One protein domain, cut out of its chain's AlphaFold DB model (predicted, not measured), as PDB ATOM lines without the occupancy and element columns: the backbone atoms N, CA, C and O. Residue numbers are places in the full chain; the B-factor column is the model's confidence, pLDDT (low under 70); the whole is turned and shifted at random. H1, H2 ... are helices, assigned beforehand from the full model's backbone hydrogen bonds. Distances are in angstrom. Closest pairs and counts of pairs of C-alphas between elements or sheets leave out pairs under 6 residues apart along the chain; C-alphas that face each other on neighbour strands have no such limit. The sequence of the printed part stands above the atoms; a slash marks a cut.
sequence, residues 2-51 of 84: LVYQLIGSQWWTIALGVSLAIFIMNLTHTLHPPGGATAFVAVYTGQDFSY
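This is residues 2 to 51 of the 84 residues of an uncharacterized protein of Desulfotomaculum aquiferis (UniProt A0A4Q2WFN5). Two helices, H2 and H3, lie side by side as a helical hairpin, and the short helix H1 sits at the end of it where H2 begins and H3 ends, folded back on the first turns of H2. At the other end a tight link turns the chain from H2 into H3, and after H3 the printed part ends in residues 45 to 51, which belong to no named element. The printed part has 50 residues with three named helices, H1, H2 and H3 in that order along the chain, and no named strand, and its class is all helix. It is compact, with a radius of gyration of the C-alphas of 10.5 A, and the C-alphas span 29 by 21 by 14 A.

Start at the first printed residue with H1, residues 2 to 7, and go on to H2, residues 13 to 27. They touch, H2 with residues 13 to 17 alone, and their closest C-alphas are those of Val 3 and Gly 17, 5.7 A apart. They run opposite ways at a tilt of 36 degrees, only just steep, and form a helical hairpin. Next look at H3, residues 33 to 44, which touches H2; the closest C-alphas are those of Val 18 and Gly 36, 5.6 A apart. H2 and H3 run opposite ways at a shallow tilt of 29 degrees, a second helical hairpin, with 9.3 A from centre to centre. H1 and H3 are close but not clearly touching, with the C-alphas of Tyr 4 and Val 43 the closest at 5.8 A; they run the same way at a steep tilt of 41 degrees. In the backbones of H1, H2 and H3, every O i to N i+4 pair is within hydrogen-bond range.

Find C-alpha 2 at (233.353, 190.658, 217.896); from there H1 runs 8.5 A to C-alpha 7. H2, the longest helix with 15 residues, begins at C-alpha 13 at (223.555, 188.662, 216.371) and runs 20.9 A to C-alpha 27. H3 begins at Pro 33 and runs 17.0 A to C-alpha 44 at (226.422, 180.421, 215.630).

Look for the two C-alphas farthest apart at Ser 9 and His 29, 29.6 A from each other. The C-alphas of Leu 2 and Tyr 51, the first and last printed residues, are 12.9 A apart. The printed part has no cut, and the links H1 to H2 and H2 to H3 are tight, with 5 residues each. Read the B-factor column for the model's confidence: the mean pLDDT of the printed part is 74.9, and 16 residues are under 70, namely residues 2 to 9, residue 33, residue 35 and residues 46 to 51.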
ATOM      1  N   LEU A   2     233.593 189.388 217.175       69.06
ATOM      2  CA  LEU A   2     233.353 190.658 217.896       69.06
ATOM      3  C   LEU A   2     231.868 190.937 218.184       69.06
ATOM      4  O   LEU A   2     231.507 191.240 219.313       69.06
ATOM      5  N   VAL A   3     230.994 190.752 217.188       68.31
ATOM      6  CA  VAL A   3     229.538 190.945 217.346       68.31
ATOM      7  C   VAL A   3     228.942 189.979 218.383       68.31
ATOM      8  O   VAL A   3     228.112 190.380 219.185       68.31
ATOM      9  N   TYR A   4     229.409 188.726 218.421       66.06
ATOM     10  CA  TYR A   4     228.969 187.730 219.404       66.06
ATOM     11  C   TYR A   4     229.455 188.062 220.820       66.06
ATOM     12  O   TYR A   4     228.668 188.024 221.759       66.06
ATOM     13  N   GLN A   5     230.726 188.449 220.965       65.88
ATOM     14  CA  GLN A   5     231.324 188.791 222.259       65.88
ATOM     15  C   GLN A   5     230.749 190.085 222.861       65.88
ATOM     16  O   GLN A   5     230.674 190.199 224.080       65.88
ATOM     17  N   LEU A   6     230.323 191.043 222.029       66.94
ATOM     18  CA  LEU A   6     229.774 192.327 222.481       66.94
ATOM     19  C   LEU A   6     228.262 192.294 222.757       66.94
ATOM     20  O   LEU A   6     227.792 193.039 223.610       66.94
ATOM     21  N   ILE A   7     227.495 191.477 222.025       67.81
ATOM     22  CA  ILE A   7     226.015 191.524 222.029       67.81
ATOM     23  C   ILE A   7     225.390 190.251 222.639       67.81
ATOM     24  O   ILE A   7     224.222 190.252 223.031       67.81
ATOM     25  N   GLY A   8     226.157 189.165 222.781       66.38
ATOM     26  CA  GLY A   8     225.665 187.879 223.274       66.38
ATOM     27  C   GLY A   8     224.860 187.093 222.230       66.38
ATOM     28  O   GLY A   8     224.702 187.503 221.075       66.38
ATOM     29  N   SER A   9     224.353 185.923 222.626       66.50
ATOM     30  CA  SER A   9     223.662 184.962 221.750       66.50
ATOM     31  C   SER A   9     222.198 185.340 221.484       66.50
ATOM     32  O   SER A   9     221.275 184.623 221.870       66.50
ATOM     33  N   GLN A  10     221.968 186.485 220.848       79.62
ATOM     34  CA  GLN A  10     220.638 186.889 220.406       79.62
ATOM     35  C   GLN A  10     220.377 186.434 218.965       79.62
ATOM     36  O   GLN A  10     221.297 186.272 218.162       79.62
ATOM     37  N   TRP A  11     219.103 186.267 218.607       76.50
ATOM     38  CA  TRP A  11     218.690 185.793 217.278       76.50
ATOM     39  C   TRP A  11     219.155 186.707 216.125       76.50
ATOM     40  O   TRP A  11     219.394 186.239 215.016       76.50
ATOM     41  N   TRP A  12     219.346 188.002 216.395       77.25
ATOM     42  CA  TRP A  12     219.802 189.008 215.429       77.25
ATOM     43  C   TRP A  12     221.334 189.143 215.349       77.25
ATOM     44  O   TRP A  12     221.850 189.687 214.371       77.25
ATOM     45  N   THR A  13     222.081 188.598 216.317       78.50
ATOM     46  CA  THR A  13     223.555 188.662 216.371       78.50
ATOM     47  C   THR A  13     224.196 188.017 215.140       78.50
ATOM     48  O   THR A  13     225.183 188.523 214.604       78.50
ATOM     49  N   ILE A  14     223.616 186.920 214.650       78.69
ATOM     50  CA  ILE A  14     224.089 186.212 213.453       78.69
ATOM     51  C   ILE A  14     223.893 187.072 212.202       78.69
ATOM     52  O   ILE A  14     224.826 187.231 211.415       78.69
ATOM     53  N   ALA A  15     222.706 187.664 212.039       82.62
ATOM     54  CA  ALA A  15     222.394 188.518 210.898       82.62
ATOM     55  C   ALA A  15     223.337 189.730 210.829       82.62
ATOM     56  O   ALA A  15     223.847 190.043 209.756       82.62
ATOM     57  N   LEU A  16     223.633 190.354 211.976       81.81
ATOM     58  CA  LEU A  16     224.605 191.449 212.058       81.81
ATOM     59  C   LEU A  16     226.047 191.003 211.814       81.81
ATOM     60  O   LEU A  16     226.805 191.706 211.150       81.81
ATOM     61  N   GLY A  17     226.444 189.844 212.337       80.25
ATOM     62  CA  GLY A  17     227.788 189.312 212.126       80.25
ATOM     63  C   GLY A  17     228.073 189.027 210.652       80.25
ATOM     64  O   GLY A  17     229.141 189.381 210.151       80.25
ATOM     65  N   VAL A  18     227.108 188.430 209.953       81.94
ATOM     66  CA  VAL A  18     227.226 188.101 208.527       81.94
ATOM     67  C   VAL A  18     227.138 189.355 207.658       81.94
ATOM     68  O   VAL A  18     227.961 189.515 206.759       81.94
ATOM     69  N   SER A  19     226.201 190.271 207.930       84.06
ATOM     70  CA  SER A  19     226.068 191.505 207.142       84.06
ATOM     71  C   SER A  19     227.300 192.401 207.265       84.06
ATOM     72  O   SER A  19     227.768 192.917 206.252       84.06
ATOM     73  N   LEU A  20     227.889 192.518 208.461       82.62
ATOM     74  CA  LEU A  20     229.126 193.268 208.669       82.62
ATOM     75  C   LEU A  20     230.319 192.607 207.967       82.62
ATOM     76  O   LEU A  20     231.126 193.303 207.353       82.62
ATOM     77  N   ALA A  21     230.417 191.274 208.005       80.06
ATOM     78  CA  ALA A  21     231.460 190.547 207.282       80.06
ATOM     79  C   ALA A  21     231.363 190.786 205.765       80.06
ATOM     80  O   ALA A  21     232.367 191.100 205.128       80.06
ATOM     81  N   ILE A  22     230.155 190.710 205.199       83.06
ATOM     82  CA  ILE A  22     229.912 190.980 203.775       83.06
ATOM     83  C   ILE A  22     230.178 192.451 203.444       83.06
ATOM     84  O   ILE A  22     230.777 192.741 202.414       83.06
ATOM     85  N   PHE A  23     229.782 193.381 204.313       84.62
ATOM     86  CA  PHE A  23     230.032 194.808 204.124       84.62
ATOM     87  C   PHE A  23     231.532 195.117 204.054       84.62
ATOM     88  O   PHE A  23     231.968 195.814 203.140       84.62
ATOM     89  N   ILE A  24     232.331 194.547 204.964       81.31
ATOM     90  CA  ILE A  24     233.792 194.690 204.950       81.31
ATOM     91  C   ILE A  24     234.378 194.081 203.673       81.31
ATOM     92  O   ILE A  24     235.188 194.729 203.021       81.31
ATOM     93  N   MET A  25     233.934 192.885 203.272       83.00
ATOM     94  CA  MET A  25     234.392 192.245 202.031       83.00
ATOM     95  C   MET A  25     234.039 193.054 200.779       83.00
ATOM     96  O   MET A  25     234.804 193.067 199.815       83.00
ATOM     97  N   ASN A  26     232.885 193.721 200.784       83.38
ATOM     98  CA  ASN A  26     232.471 194.603 199.701       83.38
ATOM     99  C   ASN A  26     233.334 195.872 199.665       83.38
ATOM    100  O   ASN A  26     233.731 196.310 198.590       83.38
ATOM    101  N   LEU A  27     233.682 196.419 200.834       85.81
ATOM    102  CA  LEU A  27     234.573 197.575 200.953       85.81
ATOM    103  C   LEU A  27     236.000 197.259 200.480       85.81
ATOM    104  O   LEU A  27     236.642 198.098 199.856       85.81
ATOM    105  N   THR A  28     236.496 196.051 200.749       83.38
ATOM    106  CA  THR A  28     237.836 195.609 200.333       83.38
ATOM    107  C   THR A  28     237.878 195.027 198.922       83.38
ATOM    108  O   THR A  28     238.936 194.574 198.497       83.38
ATOM    109  N   HIS A  29     236.756 195.010 198.190       76.94
ATOM    110  CA  HIS A  29     236.629 194.332 196.893       76.94
ATOM    111  C   HIS A  29     237.027 192.839 196.917       76.94
ATOM    112  O   HIS A  29     237.308 192.244 195.879       76.94
ATOM    113  N   THR A  30     237.004 192.195 198.086       76.25
ATOM    114  CA  THR A  30     237.305 190.765 198.267       76.25
ATOM    115  C   THR A  30     236.028 190.000 198.591       76.25
ATOM    116  O   THR A  30     235.953 189.274 199.587       76.25
ATOM    117  N   LEU A  31     234.983 190.215 197.788       75.94
ATOM    118  CA  LEU A  31     233.683 189.585 197.990       75.94
ATOM    119  C   LEU A  31     233.817 188.077 197.758       75.94
ATOM    120  O   LEU A  31     233.800 187.590 196.632       75.94
ATOM    121  N   HIS A  32     233.972 187.341 198.856       76.19
ATOM    122  CA  HIS A  32     234.063 185.891 198.863       76.19
ATOM    123  C   HIS A  32     232.869 185.339 199.651       76.19
ATOM    124  O   HIS A  32     232.942 185.235 200.877       76.19
ATOM    125  N   PRO A  33     231.755 184.985 198.980       65.44
ATOM    126  CA  PRO A  33     230.550 184.471 199.634       65.44
ATOM    127  C   PRO A  33     230.790 183.304 200.619       65.44
ATOM    128  O   PRO A  33     230.132 183.293 201.664       65.44
ATOM    129  N   PRO A  34     231.758 182.380 200.395       72.44
ATOM    130  CA  PRO A  34     232.117 181.361 201.391       72.44
ATOM    131  C   PRO A  34     232.607 181.950 202.723       72.44
ATOM    132  O   PRO A  34     232.348 181.382 203.783       72.44
ATOM    133  N   GLY A  35     233.238 183.127 202.687       67.69
ATOM    134  CA  GLY A  35     233.673 183.873 203.866       67.69
ATOM    135  C   GLY A  35     232.507 184.304 204.767       67.69
ATOM    136  O   GLY A  35     232.618 184.287 205.998       67.69
ATOM    137  N   GLY A  36     231.355 184.627 204.171       72.88
ATOM    138  CA  GLY A  36     230.120 184.923 204.902       72.88
ATOM    139  C   GLY A  36     229.566 183.699 205.635       72.88
ATOM    140  O   GLY A  36     229.161 183.806 206.793       72.88
ATOM    141  N   ALA A  37     229.627 182.516 205.014       75.56
ATOM    142  CA  ALA A  37     229.227 181.260 205.653       75.56
ATOM    143  C   ALA A  37     230.142 180.906 206.840       75.56
ATOM    144  O   ALA A  37     229.654 180.504 207.896       75.56
ATOM    145  N   THR A  38     231.456 181.135 206.737       76.25
ATOM    146  CA  THR A  38     232.363 180.975 207.889       76.25
ATOM    147  C   THR A  38     232.071 181.963 209.020       76.25
ATOM    148  O   THR A  38     232.137 181.576 210.188       76.25
ATOM    149  N   ALA A  39     231.691 183.209 208.707       73.94
ATOM    150  CA  ALA A  39     231.270 184.190 209.711       73.94
ATOM    151  C   ALA A  39     229.957 183.783 210.405       73.94
ATOM    152  O   ALA A  39     229.848 183.932 211.624       73.94
ATOM    153  N   PHE A  40     229.002 183.218 209.656       76.81
ATOM    154  CA  PHE A  40     227.778 182.632 210.207       76.81
ATOM    155  C   PHE A  40     228.109 181.527 211.211       76.81
ATOM    156  O   PHE A  40     227.671 181.601 212.359       76.81
ATOM    157  N   VAL A  41     228.929 180.545 210.809       77.00
ATOM    158  CA  VAL A  41     229.291 179.420 211.682       77.00
ATOM    159  C   VAL A  41     229.997 179.923 212.936       77.00
ATOM    160  O   VAL A  41     229.600 179.530 214.023       77.00
ATOM    161  N   ALA A  42     230.957 180.844 212.818       76.38
ATOM    162  CA  ALA A  42     231.697 181.372 213.966       76.38
ATOM    163  C   ALA A  42     230.808 182.085 215.003       76.38
ATOM    164  O   ALA A  42     231.083 182.017 216.200       76.38
ATOM    165  N   VAL A  43     229.759 182.792 214.565       73.75
ATOM    166  CA  VAL A  43     228.799 183.445 215.476       73.75
ATOM    167  C   VAL A  43     227.785 182.442 216.027       73.75
ATOM    168  O   VAL A  43     227.414 182.543 217.192       73.75
ATOM    169  N   TYR A  44     227.365 181.464 215.222       74.81
ATOM    170  CA  TYR A  44     226.422 180.421 215.630       74.81
ATOM    171  C   TYR A  44     227.013 179.473 216.682       74.81
ATOM    172  O   TYR A  44     226.343 179.139 217.655       74.81
ATOM    173  N   THR A  45     228.273 179.067 216.522       71.69
ATOM    174  CA  THR A  45     228.964 178.168 217.462       71.69
ATOM    175  C   THR A  45     229.655 178.897 218.614       71.69
ATOM    176  O   THR A  45     230.219 178.235 219.482       71.69
ATOM    177  N   GLY A  46     229.621 180.236 218.641       67.31
ATOM    178  CA  GLY A  46     230.238 181.044 219.698       67.31
ATOM    179  C   GLY A  46     231.747 180.825 219.836       67.31
ATOM    180  O   GLY A  46     232.277 180.885 220.938       67.31
ATOM    181  N   GLN A  47     232.429 180.508 218.735       66.25
ATOM    182  CA  GLN A  47     233.835 180.115 218.757       66.25
ATOM    183  C   GLN A  47     234.773 181.300 219.019       66.25
ATOM    184  O   GLN A  47     234.558 182.409 218.523       66.25
ATOM    185  N   ASP A  48     235.851 181.030 219.752       65.62
ATOM    186  CA  ASP A  48     236.932 181.978 220.017       65.62
ATOM    187  C   ASP A  48     237.801 182.242 218.775       65.62
ATOM    188  O   ASP A  48     237.729 181.542 217.762       65.62
ATOM    189  N   PHE A  49     238.678 183.250 218.863       66.38
ATOM    190  CA  PHE A  49     239.610 183.654 217.797       66.38
ATOM    191  C   PHE A  49     240.476 182.509 217.239       66.38
ATOM    192  O   PHE A  49     240.949 182.594 216.105       66.38
ATOM    193  N   SER A  50     240.636 181.415 217.985       66.12
ATOM    194  CA  SER A  50     241.273 180.171 217.536       66.12
ATOM    195  C   SER A  50     240.619 179.568 216.286       66.12
ATOM    196  O   SER A  50     241.327 178.986 215.462       66.12
ATOM    197  N   TYR A  51     239.318 179.782 216.075       67.94
ATOM    198  CA  TYR A  51     238.582 179.261 214.916       67.94
ATOM    199  C   TYR A  51     239.001 179.904 213.582       67.94
ATOM    200  O   TYR A  51     238.870 179.296 212.516       67.94
TER     201      TYR A  51